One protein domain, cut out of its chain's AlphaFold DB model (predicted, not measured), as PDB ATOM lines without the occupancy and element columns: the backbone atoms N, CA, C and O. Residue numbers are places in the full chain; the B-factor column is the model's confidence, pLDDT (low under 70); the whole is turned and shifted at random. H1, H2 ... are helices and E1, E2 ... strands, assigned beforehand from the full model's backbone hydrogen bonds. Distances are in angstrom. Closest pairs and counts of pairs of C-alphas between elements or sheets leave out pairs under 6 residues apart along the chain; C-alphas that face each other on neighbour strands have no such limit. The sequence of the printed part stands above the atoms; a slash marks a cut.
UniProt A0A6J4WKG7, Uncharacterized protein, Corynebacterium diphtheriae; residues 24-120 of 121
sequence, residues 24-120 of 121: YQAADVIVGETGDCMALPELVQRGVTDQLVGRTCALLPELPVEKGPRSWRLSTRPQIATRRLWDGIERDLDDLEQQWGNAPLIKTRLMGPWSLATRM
ATOM      1  N   TYR A  24     167.861 202.825 141.493       95.25
ATOM      2  CA  TYR A  24     168.104 204.151 140.925       95.25
ATOM      3  C   TYR A  24     168.281 205.193 142.030       95.25
ATOM      4  O   TYR A  24     169.215 205.989 141.980       95.25
ATOM      5  N   GLN A  25     167.458 205.130 143.083       94.75
ATOM      6  CA  GLN A  25     167.645 205.982 144.265       94.75
ATOM      7  C   GLN A  25     168.987 205.720 144.954       94.75
ATOM      8  O   GLN A  25     169.675 206.657 145.349       94.75
ATOM      9  N   ALA A  26     169.383 204.453 145.095       93.62
ATOM     10  CA  ALA A  26     170.668 204.119 145.700       93.62
ATOM     11  C   ALA A  26     171.854 204.606 144.850       93.62
ATOM     12  O   ALA A  26     172.831 205.126 145.387       93.62
ATOM     13  N   ALA A  27     171.746 204.471 143.530       92.94
ATOM     14  CA  ALA A  27     172.726 204.927 142.559       92.94
ATOM     15  C   ALA A  27     172.910 206.453 142.590       92.94
ATOM     16  O   ALA A  27     174.050 206.916 142.560       92.94
ATOM     17  N   ASP A  28     171.815 207.212 142.702       92.31
ATOM     18  CA  ASP A  28     171.828 208.677 142.811       92.31
ATOM     19  C   ASP A  28     172.535 209.145 144.094       92.31
ATOM     20  O   ASP A  28     173.448 209.970 144.054       92.31
ATOM     21  N   VAL A  29     172.207 208.517 145.231       91.44
ATOM     22  CA  VAL A  29     172.885 208.780 146.511       91.44
ATOM     23  C   VAL A  29     174.384 208.494 146.412       91.44
ATOM     24  O   VAL A  29     175.199 209.298 146.855       91.44
ATOM     25  N   ILE A  30     174.782 207.368 145.817       90.25
ATOM     26  CA  ILE A  30     176.201 207.009 145.695       90.25
ATOM     27  C   ILE A  30     176.970 208.033 144.857       90.25
ATOM     28  O   ILE A  30     178.043 208.461 145.284       90.25
ATOM     29  N   VAL A  31     176.432 208.453 143.709       88.94
ATOM     30  CA  VAL A  31     177.070 209.480 142.865       88.94
ATOM     31  C   VAL A  31     177.244 210.780 143.641       88.94
ATOM     32  O   VAL A  31     178.337 211.350 143.633       88.94
ATOM     33  N   GLY A  32     176.202 211.206 144.364       87.62
ATOM     34  CA  GLY A  32     176.235 212.421 145.180       87.62
ATOM     35  C   GLY A  32     177.287 212.396 146.295       87.62
ATOM     36  O   GLY A  32     177.893 213.425 146.583       87.62
ATOM     37  N   GLU A  33     177.547 211.226 146.886       86.38
ATOM     38  CA  GLU A  33     178.412 211.092 148.070       86.38
ATOM     39  C   GLU A  33     179.860 210.670 147.761       86.38
ATOM     40  O   GLU A  33     180.766 210.932 148.555       86.38
ATOM     41  N   THR A  34     180.112 209.982 146.640       81.00
ATOM     42  CA  THR A  34     181.412 209.319 146.386       81.00
ATOM     43  C   THR A  34     182.192 209.813 145.169       81.00
ATOM     44  O   THR A  34     183.371 209.460 145.032       81.00
ATOM     45  N   GLY A  35     181.602 210.676 144.335       78.88
ATOM     46  CA  GLY A  35     182.269 211.253 143.164       78.88
ATOM     47  C   GLY A  35     182.797 210.178 142.210       78.88
ATOM     48  O   GLY A  35     182.084 209.242 141.863       78.88
ATOM     49  N   ASP A  36     184.073 210.272 141.829       78.94
ATOM     50  CA  ASP A  36     184.684 209.403 140.805       78.94
ATOM     51  C   ASP A  36     184.952 207.953 141.267       78.94
ATOM     52  O   ASP A  36     185.419 207.125 140.484       78.94
ATOM     53  N   CYS A  37     184.695 207.622 142.539       83.75
ATOM     54  CA  CYS A  37     184.895 206.285 143.106       83.75
ATOM     55  C   CYS A  37     183.554 205.672 143.527       83.75
ATOM     56  O   CYS A  37     183.293 205.482 144.715       83.75
ATOM     57  N   MET A  38     182.692 205.375 142.555       88.56
ATOM     58  CA  MET A  38     181.337 204.893 142.828       88.56
ATOM     59  C   MET A  38     181.350 203.496 143.447       88.56
ATOM     60  O   MET A  38     182.025 202.581 142.973       88.56
ATOM     61  N   ALA A  39     180.597 203.316 144.529       89.19
ATOM     62  CA  ALA A  39     180.434 202.021 145.173       89.19
ATOM     63  C   ALA A  39     179.217 201.283 144.610       89.19
ATOM     64  O   ALA A  39     178.147 201.857 144.478       89.19
ATOM     65  N   LEU A  40     179.353 199.991 144.333       90.81
ATOM     66  CA  LEU A  40     178.244 199.154 143.906       90.81
ATOM     67  C   LEU A  40     177.192 199.067 145.037       90.81
ATOM     68  O   LEU A  40     177.553 198.642 146.141       90.81
ATOM     69  N   PRO A  41     175.918 199.448 144.804       91.50
ATOM     70  CA  PRO A  41     174.887 199.421 145.834       91.50
ATOM     71  C   PRO A  41     174.661 198.014 146.400       91.50
ATOM     72  O   PRO A  41     174.608 197.021 145.672       91.50
ATOM     73  N   GLU A  42     174.468 197.930 147.716       90.56
ATOM     74  CA  GLU A  42     174.122 196.690 148.416       90.56
ATOM     75  C   GLU A  42     172.720 196.795 149.031       90.56
ATOM     76  O   GLU A  42     172.552 197.290 150.147       90.56
ATOM     77  N   LEU A  43     171.708 196.311 148.306       92.56
ATOM     78  CA  LEU A  43     170.287 196.434 148.657       92.56
ATOM     79  C   LEU A  43     169.746 195.176 149.343       92.56
ATOM     80  O   LEU A  43     168.902 194.451 148.822       92.56
ATOM     81  N   VAL A  44     170.215 194.913 150.562       90.62
ATOM     82  CA  VAL A  44     169.933 193.662 151.299       90.62
ATOM     83  C   VAL A  44     168.449 193.386 151.563       90.62
ATOM     84  O   VAL A  44     168.079 192.243 151.841       90.62
ATOM     85  N   GLN A  45     167.593 194.408 151.479       93.38
ATOM     86  CA  GLN A  45     166.145 194.268 151.635       93.38
ATOM     87  C   GLN A  45     165.477 193.599 150.420       93.38
ATOM     88  O   GLN A  45     164.392 193.042 150.578       93.38
ATOM     89  N   ARG A  46     166.128 193.566 149.243       91.62
ATOM     90  CA  ARG A  46     165.656 192.834 148.047       91.62
ATOM     91  C   ARG A  46     165.704 191.317 148.216       91.62
ATOM     92  O   ARG A  46     165.028 190.579 147.503       91.62
ATOM     93  N   GLY A  47     166.455 190.845 149.206       89.69
ATOM     94  CA  GLY A  47     166.476 189.455 149.618       89.69
ATOM     95  C   GLY A  47     167.880 188.881 149.683       89.69
ATOM     96  O   GLY A  47     168.887 189.578 149.652       89.69
ATOM     97  N   VAL A  48     167.940 187.557 149.821       88.00
ATOM     98  CA  VAL A  48     169.186 186.835 150.110       88.00
ATOM     99  C   VAL A  48     170.209 186.894 148.969       88.00
ATOM    100  O   VAL A  48     171.405 186.810 149.234       88.00
ATOM    101  N   THR A  49     169.753 187.031 147.721       87.19
ATOM    102  CA  THR A  49     170.613 187.158 146.529       87.19
ATOM    103  C   THR A  49     171.441 188.436 146.569       87.19
ATOM    104  O   THR A  49     172.604 188.421 146.181       87.19
ATOM    105  N   ASP A  50     170.877 189.492 147.148       88.81
ATOM    106  CA  ASP A  50     171.450 190.839 147.146       88.81
ATOM    107  C   ASP A  50     172.264 191.107 148.420       88.81
ATOM    108  O   ASP A  50     172.888 192.152 148.582       88.81
ATOM    109  N   GLN A  51     172.306 190.132 149.329       89.75
ATOM    110  CA  GLN A  51     173.227 190.125 150.459       89.75
ATOM    111  C   GLN A  51     174.640 189.750 150.014       89.75
ATOM    112  O   GLN A  51     174.833 189.038 149.031       89.75
ATOM    113  N   LEU A  52     175.639 190.157 150.803       91.44
ATOM    114  CA  LEU A  52     177.061 189.989 150.486       91.44
ATOM    115  C   LEU A  52     177.447 188.557 150.069       91.44
ATOM    116  O   LEU A  52     178.288 188.394 149.192       91.44
ATOM    117  N   VAL A  53     176.832 187.524 150.660       93.06
ATOM    118  CA  VAL A  53     177.087 186.123 150.271       93.06
ATOM    119  C   VAL A  53     176.587 185.845 148.854       93.06
ATOM    120  O   VAL A  53     177.357 185.350 148.041       93.06
ATOM    121  N   GLY A  54     175.338 186.205 148.538       92.00
ATOM    122  CA  GLY A  54     174.775 186.023 147.199       92.00
ATOM    123  C   GLY A  54     175.546 186.815 146.143       92.00
ATOM    124  O   GLY A  54     175.967 186.247 145.140       92.00
ATOM    125  N   ARG A  55     175.856 188.087 146.425       91.88
ATOM    126  CA  ARG A  55     176.659 188.937 145.530       91.88
ATOM    127  C   ARG A  55     178.063 188.382 145.296       91.88
ATOM    128  O   ARG A  55     178.527 188.370 144.164       91.88
ATOM    129  N   THR A  56     178.719 187.871 146.341       94.31
ATOM    130  CA  THR A  56     180.038 187.231 146.189       94.31
ATOM    131  C   THR A  56     179.933 185.977 145.322       94.31
ATOM    132  O   THR A  56     180.731 185.812 144.408       94.31
ATOM    133  N   CYS A  57     178.928 185.123 145.548       94.75
ATOM    134  CA  CYS A  57     178.698 183.939 144.715       94.75
ATOM    135  C   CYS A  57     178.372 184.292 143.254       94.75
ATOM    136  O   CYS A  57     178.681 183.510 142.361       94.75
ATOM    137  N   ALA A  58     177.771 185.456 142.991       93.25
ATOM    138  CA  ALA A  58     177.400 185.872 141.637       93.25
ATOM    139  C   ALA A  58     178.608 186.128 140.743       93.25
ATOM    140  O   ALA A  58     178.525 185.925 139.537       93.25
ATOM    141  N   LEU A  59     179.737 186.499 141.346       91.19
ATOM    142  CA  LEU A  59     180.998 186.737 140.649       91.19
ATOM    143  C   LEU A  59     181.875 185.479 140.527       91.19
ATOM    144  O   LEU A  59     183.017 185.580 140.089       91.19
ATOM    145  N   LEU A  60     181.372 184.307 140.932       92.50
ATOM    146  CA  LEU A  60     182.092 183.030 140.899       92.50
ATOM    147  C   LEU A  60     181.365 182.039 139.969       92.50
ATOM    148  O   LEU A  60     180.674 181.136 140.453       92.50
ATOM    149  N   PRO A  61     181.467 182.198 138.636       89.00
ATOM    150  CA  PRO A  61     180.696 181.400 137.682       89.00
ATOM    151  C   PRO A  61     181.020 179.898 137.731       89.00
ATOM    152  O   PRO A  61     180.166 179.061 137.432       89.00
ATOM    153  N   GLU A  62     182.222 179.532 138.174       91.88
ATOM    154  CA  GLU A  62     182.671 178.148 138.342       91.88
ATOM    155  C   GLU A  62     182.157 177.495 139.633       91.88
ATOM    156  O   GLU A  62     182.392 176.305 139.857       91.88
ATOM    157  N   LEU A  63     181.445 178.243 140.484       92.88
ATOM    158  CA  LEU A  63     180.961 177.788 141.784       92.88
ATOM    159  C   LEU A  63     179.427 177.885 141.876       92.88
ATOM    160  O   LEU A  63     178.895 178.788 142.527       92.88
ATOM    161  N   PRO A  64     178.674 176.958 141.251       95.12
ATOM    162  CA  PRO A  64     177.221 176.976 141.325       95.12
ATOM    163  C   PRO A  64     176.710 176.856 142.762       95.12
ATOM    164  O   PRO A  64     177.168 176.008 143.530       95.12
ATOM    165  N   VAL A  65     175.703 177.663 143.107       95.25
ATOM    166  CA  VAL A  65     175.102 177.675 144.449       95.25
ATOM    167  C   VAL A  65     173.587 177.552 144.435       95.25
ATOM    168  O   VAL A  65     172.903 178.027 143.526       95.25
ATOM    169  N   GLU A  66     173.055 176.976 145.506       94.12
ATOM    170  CA  GLU A  66     171.632 176.938 145.813       94.12
ATOM    171  C   GLU A  66     171.332 177.527 147.191       94.12
ATOM    172  O   GLU A  66     172.156 177.510 148.110       94.12
ATOM    173  N   LYS A  67     170.104 178.029 147.349       89.56
ATOM    174  CA  LYS A  67     169.591 178.489 148.638       89.56
ATOM    175  C   LYS A  67     169.077 177.290 149.437       89.56
ATOM    176  O   LYS A  67     168.016 176.749 149.133       89.56
ATOM    177  N   GLY A  68     169.803 176.906 150.483       86.25
ATOM    178  CA  GLY A  68     169.322 175.959 151.484       86.25
ATOM    179  C   GLY A  68     168.414 176.620 152.536       86.25
ATOM    180  O   GLY A  68     168.263 177.843 152.561       86.25
ATOM    181  N   PRO A  69     167.830 175.836 153.460       85.19
ATOM    182  CA  PRO A  69     166.927 176.358 154.494       85.19
ATOM    183  C   PRO A  69     167.582 177.343 155.474       85.19
ATOM    184  O   PRO A  69     166.891 178.162 156.071       85.19
ATOM    185  N   ARG A  70     168.903 177.236 155.680       84.56
ATOM    186  CA  ARG A  70     169.661 178.028 156.671       84.56
ATOM    187  C   ARG A  70     170.923 178.683 156.112       84.56
ATOM    188  O   ARG A  70     171.422 179.633 156.699       84.56
ATOM    189  N   SER A  71     171.442 178.163 155.009       88.69
ATOM    190  CA  SER A  71     172.736 178.524 154.438       88.69
ATOM    191  C   SER A  71     172.693 178.383 152.924       88.69
ATOM    192  O   SER A  71     171.832 177.689 152.371       88.69
ATOM    193  N   TRP A  72     173.649 179.021 152.261       92.81
ATOM    194  CA  TRP A  72     173.958 178.702 150.875       92.81
ATOM    195  C   TRP A  72     174.605 177.318 150.796       92.81
ATOM    196  O   TRP A  72     175.264 176.877 151.737       92.81
ATOM    197  N   ARG A  73     174.386 176.620 149.688       93.94
ATOM    198  CA  ARG A  73     174.934 175.287 149.421       93.94
ATOM    199  C   ARG A  73     175.622 175.286 148.080       93.94
ATOM    200  O   ARG A  73     175.113 175.897 147.142       93.94
ATOM    201  N   LEU A  74     176.740 174.580 147.987       94.25
ATOM    202  CA  LEU A  74     177.351 174.290 146.697       94.25
ATOM    203  C   LEU A  74     176.491 173.290 145.928       94.25
ATOM    204  O   LEU A  74     175.953 172.341 146.497       94.25
ATOM    205  N   SER A  75     176.380 173.510 144.625       94.50
ATOM    206  CA  SER A  75     175.720 172.610 143.689       94.50
ATOM    207  C   SER A  75     176.723 172.112 142.658       94.50
ATOM    208  O   SER A  75     177.661 172.808 142.281       94.50
ATOM    209  N   THR A  76     176.502 170.900 142.157       94.12
ATOM    210  CA  THR A  76     177.320 170.317 141.087       94.12
ATOM    211  C   THR A  76     177.109 171.003 139.738       94.12
ATOM    212  O   THR A  76     177.965 170.903 138.864       94.12
ATOM    213  N   ARG A  77     175.962 171.665 139.532       94.44
ATOM    214  CA  ARG A  77     175.602 172.363 138.286       94.44
ATOM    215  C   ARG A  77     174.795 173.633 138.579       94.44
ATOM    216  O   ARG A  77     174.135 173.682 139.617       94.44
ATOM    217  N   PRO A  78     174.784 174.634 137.681       95.88
ATOM    218  CA  PRO A  78     173.924 175.808 137.814       95.88
ATOM    219  C   PRO A  78     172.444 175.436 137.827       95.88
ATOM    220  O   PRO A  78     171.921 174.854 136.873       95.88
ATOM    221  N   GLN A  79     171.775 175.813 138.910       94.19
ATOM    222  CA  GLN A  79     170.353 175.563 139.138       94.19
ATOM    223  C   GLN A  79     169.580 176.879 139.035       94.19
ATOM    224  O   GLN A  79     170.161 177.938 138.787       94.19
ATOM    225  N   ILE A  80     168.257 176.841 139.219       93.62
ATOM    226  CA  ILE A  80     167.402 178.035 139.083       93.62
ATOM    227  C   ILE A  80     167.886 179.176 139.989       93.62
ATOM    228  O   ILE A  80     167.918 180.325 139.560       93.62
ATOM    229  N   ALA A  81     168.287 178.868 141.226       92.38
ATOM    230  CA  ALA A  81     168.791 179.868 142.163       92.38
ATOM    231  C   ALA A  81     170.101 180.515 141.682       92.38
ATOM    232  O   ALA A  81     170.228 181.731 141.768       92.38
ATOM    233  N   THR A  82     171.032 179.719 141.142       95.06
ATOM    234  CA  THR A  82     172.288 180.214 140.561       95.06
ATOM    235  C   THR A  82     172.013 181.149 139.388       95.06
ATOM    236  O   THR A  82     172.516 182.265 139.365       95.06
ATOM    237  N   ARG A  83     171.153 180.722 138.450       93.94
ATOM    238  CA  ARG A  83     170.810 181.513 137.259       93.94
ATOM    239  C   ARG A  83     170.160 182.837 137.634       93.94
ATOM    240  O   ARG A  83     170.633 183.873 137.218       93.94
ATOM    241  N   ARG A  84     169.165 182.820 138.529       92.88
ATOM    242  CA  ARG A  84     168.508 184.051 139.005       92.88
ATOM    243  C   ARG A  84     169.473 185.052 139.630       92.88
ATOM    244  O   ARG A  84     169.225 186.249 139.561       92.88
ATOM    245  N   LEU A  85     170.507 184.550 140.293       94.12
ATOM    246  CA  LEU A  85     171.520 185.354 140.951       94.12
ATOM    247  C   LEU A  85     172.503 185.957 139.933       94.12
ATOM    248  O   LEU A  85     172.831 187.131 140.068       94.12
ATOM    249  N   TRP A  86     172.875 185.218 138.882       94.81
ATOM    250  CA  TRP A  86     173.607 185.767 137.732       94.81
ATOM    251  C   TRP A  86     172.775 186.786 136.950       94.81
ATOM    252  O   TRP A  86     173.203 187.925 136.807       94.81
ATOM    253  N   ASP A  87     171.545 186.437 136.564       94.31
ATOM    254  CA  ASP A  87     170.665 187.362 135.842       94.31
ATOM    255  C   ASP A  87     170.369 188.621 136.682       94.31
ATOM    256  O   ASP A  87     170.066 189.684 136.156       94.31
ATOM    257  N   GLY A  88     170.368 188.488 138.015       93.44
ATOM    258  CA  GLY A  88     170.161 189.593 138.946       93.44
ATOM    259  C   GLY A  88     171.313 190.588 138.934       93.44
ATOM    260  O   GLY A  88     171.062 191.781 138.803       93.44
ATOM    261  N   ILE A  89     172.557 190.103 139.039       92.50
ATOM    262  CA  ILE A  89     173.723 190.990 139.006       92.50
ATOM    263  C   ILE A  89     173.930 191.601 137.618       92.50
ATOM    264  O   ILE A  89     174.311 192.759 137.542       92.50
ATOM    265  N   GLU A  90     173.640 190.861 136.544       94.19
ATOM    266  CA  GLU A  90     173.693 191.377 135.171       94.19
ATOM    267  C   GLU A  90     172.712 192.542 134.995       94.19
ATOM    268  O   GLU A  90     173.136 193.642 134.661       94.19
ATOM    269  N   ARG A  91     171.438 192.355 135.378       94.88
ATOM    270  CA  ARG A  91     170.440 193.439 135.353       94.88
ATOM    271  C   ARG A  91     170.834 194.643 136.204       94.88
ATOM    272  O   ARG A  91     170.692 195.769 135.748       94.88
ATOM    273  N   ASP A  92     171.316 194.415 137.429       93.62
ATOM    274  CA  ASP A  92     171.761 195.513 138.294       93.62
ATOM    275  C   ASP A  92     172.912 196.298 137.638       93.62
ATOM    276  O   ASP A  92     172.963 197.516 137.758       93.62
ATOM    277  N   LEU A  93     173.853 195.623 136.966       92.62
ATOM    278  CA  LEU A  93     174.967 196.285 136.286       92.62
ATOM    279  C   LEU A  93     174.501 197.073 135.059       92.62
ATOM    280  O   LEU A  93     174.950 198.204 134.898       92.62
ATOM    281  N   ASP A  94     173.578 196.528 134.267       95.00
ATOM    282  CA  ASP A  94     172.988 197.227 133.118       95.00
ATOM    283  C   ASP A  94     172.238 198.498 133.562       95.00
ATOM    284  O   ASP A  94     172.429 199.580 133.004       95.00
ATOM    285  N   ASP A  95     171.422 198.396 134.617       95.75
ATOM    286  CA  ASP A  95     170.682 199.534 135.181       95.75
ATOM    287  C   ASP A  95     171.629 200.626 135.706       95.75
ATOM    288  O   ASP A  95     171.371 201.826 135.557       95.75
ATOM    289  N   LEU A  96     172.740 200.220 136.326       94.38
ATOM    290  CA  LEU A  96     173.756 201.143 136.831       94.38
ATOM    291  C   LEU A  96     174.581 201.774 135.715       94.38
ATOM    292  O   LEU A  96     174.885 202.960 135.808       94.38
ATOM    293  N   GLU A  97     174.909 201.030 134.661       93.19
ATOM    294  CA  GLU A  97     175.541 201.585 133.463       93.19
ATOM    295  C   GLU A  97     174.640 202.659 132.841       93.19
ATOM    296  O   GLU A  97     175.103 203.759 132.532       93.19
ATOM    297  N   GLN A  98     173.334 202.396 132.746       94.62
ATOM    298  CA  GLN A  98     172.375 203.374 132.241       94.62
ATOM    299  C   GLN A  98     172.299 204.634 133.122       94.62
ATOM    300  O   GLN A  98     172.194 205.743 132.592       94.62
ATOM    301  N   GLN A  99     172.347 204.483 134.449       94.19
ATOM    302  CA  GLN A  99     172.210 205.600 135.390       94.19
ATOM    303  C   GLN A  99     173.496 206.424 135.549       94.19
ATOM    304  O   GLN A  99     173.441 207.650 135.645       94.19
ATOM    305  N   TRP A 100     174.653 205.768 135.619       92.75
ATOM    306  CA  TRP A 100     175.945 206.415 135.857       92.75
ATOM    307  C   TRP A 100     176.658 206.821 134.567       92.75
ATOM    308  O   TRP A 100     177.579 207.641 134.601       92.75
ATOM    309  N   GLY A 101     176.252 206.265 133.425       89.31
ATOM    310  CA  GLY A 101     176.986 206.404 132.179       89.31
ATOM    311  C   GLY A 101     178.369 205.766 132.305       89.31
ATOM    312  O   GLY A 101     178.507 204.598 132.654       89.31
ATOM    313  N   ASN A 102     179.422 206.540 132.035       83.38
ATOM    314  CA  ASN A 102     180.787 206.020 132.067       83.38
ATOM    315  C   ASN A 102     181.411 206.152 133.465       83.38
ATOM    316  O   ASN A 102     182.047 207.161 133.779       83.38
ATOM    317  N   ALA A 103     181.238 205.121 134.290       83.50
ATOM    318  CA  ALA A 103     181.889 205.001 135.588       83.50
ATOM    319  C   ALA A 103     183.364 204.573 135.426       83.50
ATOM    320  O   ALA A 103     183.620 203.416 135.089       83.50
ATOM    321  N   PRO A 104     184.359 205.443 135.697       80.94
ATOM    322  CA  PRO A 104     185.767 205.097 135.479       80.94
ATOM    323  C   PRO A 104     186.267 204.035 136.466       80.94
ATOM    324  O   PRO A 104     187.210 203.299 136.172       80.94
ATOM    325  N   LEU A 105     185.654 203.965 137.650       85.75
ATOM    326  CA  LEU A 105     185.990 203.011 138.690       85.75
ATOM    327  C   LEU A 105     184.747 202.653 139.504       85.75
ATOM    328  O   LEU A 105     184.108 203.526 140.091       85.75
ATOM    329  N   ILE A 106     184.467 201.353 139.599       87.81
ATOM    330  CA  ILE A 106     183.421 200.811 140.466       87.81
ATOM    331  C   ILE A 106     184.077 200.013 141.590       87.81
ATOM    332  O   ILE A 106     184.838 199.071 141.358       87.81
ATOM    333  N   LYS A 107     183.762 200.376 142.830       88.31
ATOM    334  CA  LYS A 107     184.183 199.648 144.025       88.31
ATOM    335  C   LYS A 107     183.093 198.675 144.457       88.31
ATOM    336  O   LYS A 107     181.956 199.072 144.669       88.31
ATOM    337  N   THR A 108     183.450 197.418 144.698       89.00
ATOM    338  CA  THR A 108     182.544 196.421 145.287       89.00
ATOM    339  C   THR A 108     183.191 195.721 146.478       89.00
ATOM    340  O   THR A 108     184.420 195.669 146.587       89.00
ATOM    341  N   ARG A 109     182.371 195.192 147.392       89.50
ATOM    342  CA  ARG A 109     182.830 194.373 148.518       89.50
ATOM    343  C   ARG A 109     182.570 192.907 148.219       89.50
ATOM    344  O   ARG A 109     181.482 192.537 147.791       89.50
ATOM    345  N   LEU A 110     183.551 192.069 148.533       91.44
ATOM    346  CA  LEU A 110     183.441 190.620 148.426       91.44
ATOM    347  C   LEU A 110     183.825 189.964 149.738       91.44
ATOM    348  O   LEU A 110     184.624 190.489 150.518       91.44
ATOM    349  N   MET A 111     183.240 188.800 149.982       94.06
ATOM    350  CA  MET A 111     183.644 187.967 151.097       94.06
ATOM    351  C   MET A 111     184.936 187.224 150.738       94.06
ATOM    352  O   MET A 111     185.022 186.590 149.690       94.06
ATOM    353  N   GLY A 112     185.942 187.282 151.617       95.06
ATOM    354  CA  GLY A 112     187.155 186.479 151.455       95.06
ATOM    355  C   GLY A 112     186.841 184.974 151.463       95.06
ATOM    356  O   GLY A 112     185.833 184.571 152.049       95.06
ATOM    357  N   PRO A 113     187.697 184.121 150.874       94.81
ATOM    358  CA  PRO A 113     187.376 182.713 150.614       94.81
ATOM    359  C   PRO A 113     187.035 181.922 151.883       94.81
ATOM    360  O   PRO A 113     186.058 181.180 151.908       94.81
ATOM    361  N   TRP A 114     187.779 182.131 152.972       96.69
ATOM    362  CA  TRP A 114     187.502 181.478 154.255       96.69
ATOM    363  C   TRP A 114     186.188 181.944 154.873       96.69
ATOM    364  O   TRP A 114     185.384 181.129 155.316       96.69
ATOM    365  N   SER A 115     185.938 183.253 154.866       95.94
ATOM    366  CA  SER A 115     184.673 183.799 155.349       95.94
ATOM    367  C   SER A 115     183.501 183.270 154.521       95.94
ATOM    368  O   SER A 115     182.488 182.887 155.102       95.94
ATOM    369  N   LEU A 116     183.654 183.171 153.197       95.44
ATOM    370  CA  LEU A 116     182.623 182.644 152.309       95.44
ATOM    371  C   LEU A 116     182.328 181.180 152.634       95.44
ATOM    372  O   LEU A 116     181.173 180.843 152.871       95.44
ATOM    373  N   ALA A 117     183.365 180.350 152.773       93.94
ATOM    374  CA  ALA A 117     183.226 178.941 153.133       93.94
ATOM    375  C   ALA A 117     182.445 178.734 154.445       93.94
ATOM    376  O   ALA A 117     181.594 177.855 154.511       93.94
ATOM    377  N   THR A 118     182.638 179.585 155.466       95.44
ATOM    378  CA  THR A 118     181.876 179.480 156.735       95.44
ATOM    379  C   THR A 118     180.379 179.775 156.600       95.44
ATOM    380  O   THR A 118     179.596 179.434 157.485       95.44
ATOM    381  N   ARG A 119     179.960 180.435 155.514       93.75
ATOM    382  CA  ARG A 119     178.551 180.752 155.226       93.75
ATOM    383  C   ARG A 119     177.868 179.689 154.367       93.75
ATOM    384  O   ARG A 119     176.672 179.820 154.086       93.75
ATOM    385  N   MET A 120     178.611 178.664 153.959       91.00
ATOM    386  CA  MET A 120     178.150 177.591 153.089       91.00
ATOM    387  C   MET A 120     178.064 176.279 153.873       91.00
ATOM    388  O   MET A 120     178.847 176.048 154.792       91.00
TER     389      MET A 120
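This is residues 24 to 120 of the 121 residues of an uncharacterized protein of Corynebacterium diphtheriae (UniProt A0A6J4WKG7). What shape? Hairpin E1 E2 and helix H1 sit at opposite ends of long helix H3, with H2 across it and H4 beyond. How large? This mostly helix domain has 97 printed residues. It is compact, radius of gyration of the C-alphas 14.2 A, spanning 40 by 24 by 24 A.

Which strands pair? E1, residues 65 to 67, and E2, 72 to 74, form an antiparallel hairpin, N 66 and O 73 within hydrogen-bond range, 2.8 A. Which helices touch? H3, residues 80 to 100, touches H2, 52 to 58, closest at C-alphas 86 and 58, 5.4 A, and H1, 24 to 34, at C-alphas 96 and 27, 6.9 A. Every helix O i to N i+4 pair is within hydrogen-bond range.

Which is longest? H3 spans 29.8 A. Which anchors? C-alpha 24 is at (168.104, 204.151, 140.925), and C-alpha 118, ending H4, 113 to 118, at (181.876, 179.480, 156.735).

Any cut? The printed part has none. Long links? H1 to H2 and H3 to H4 are long.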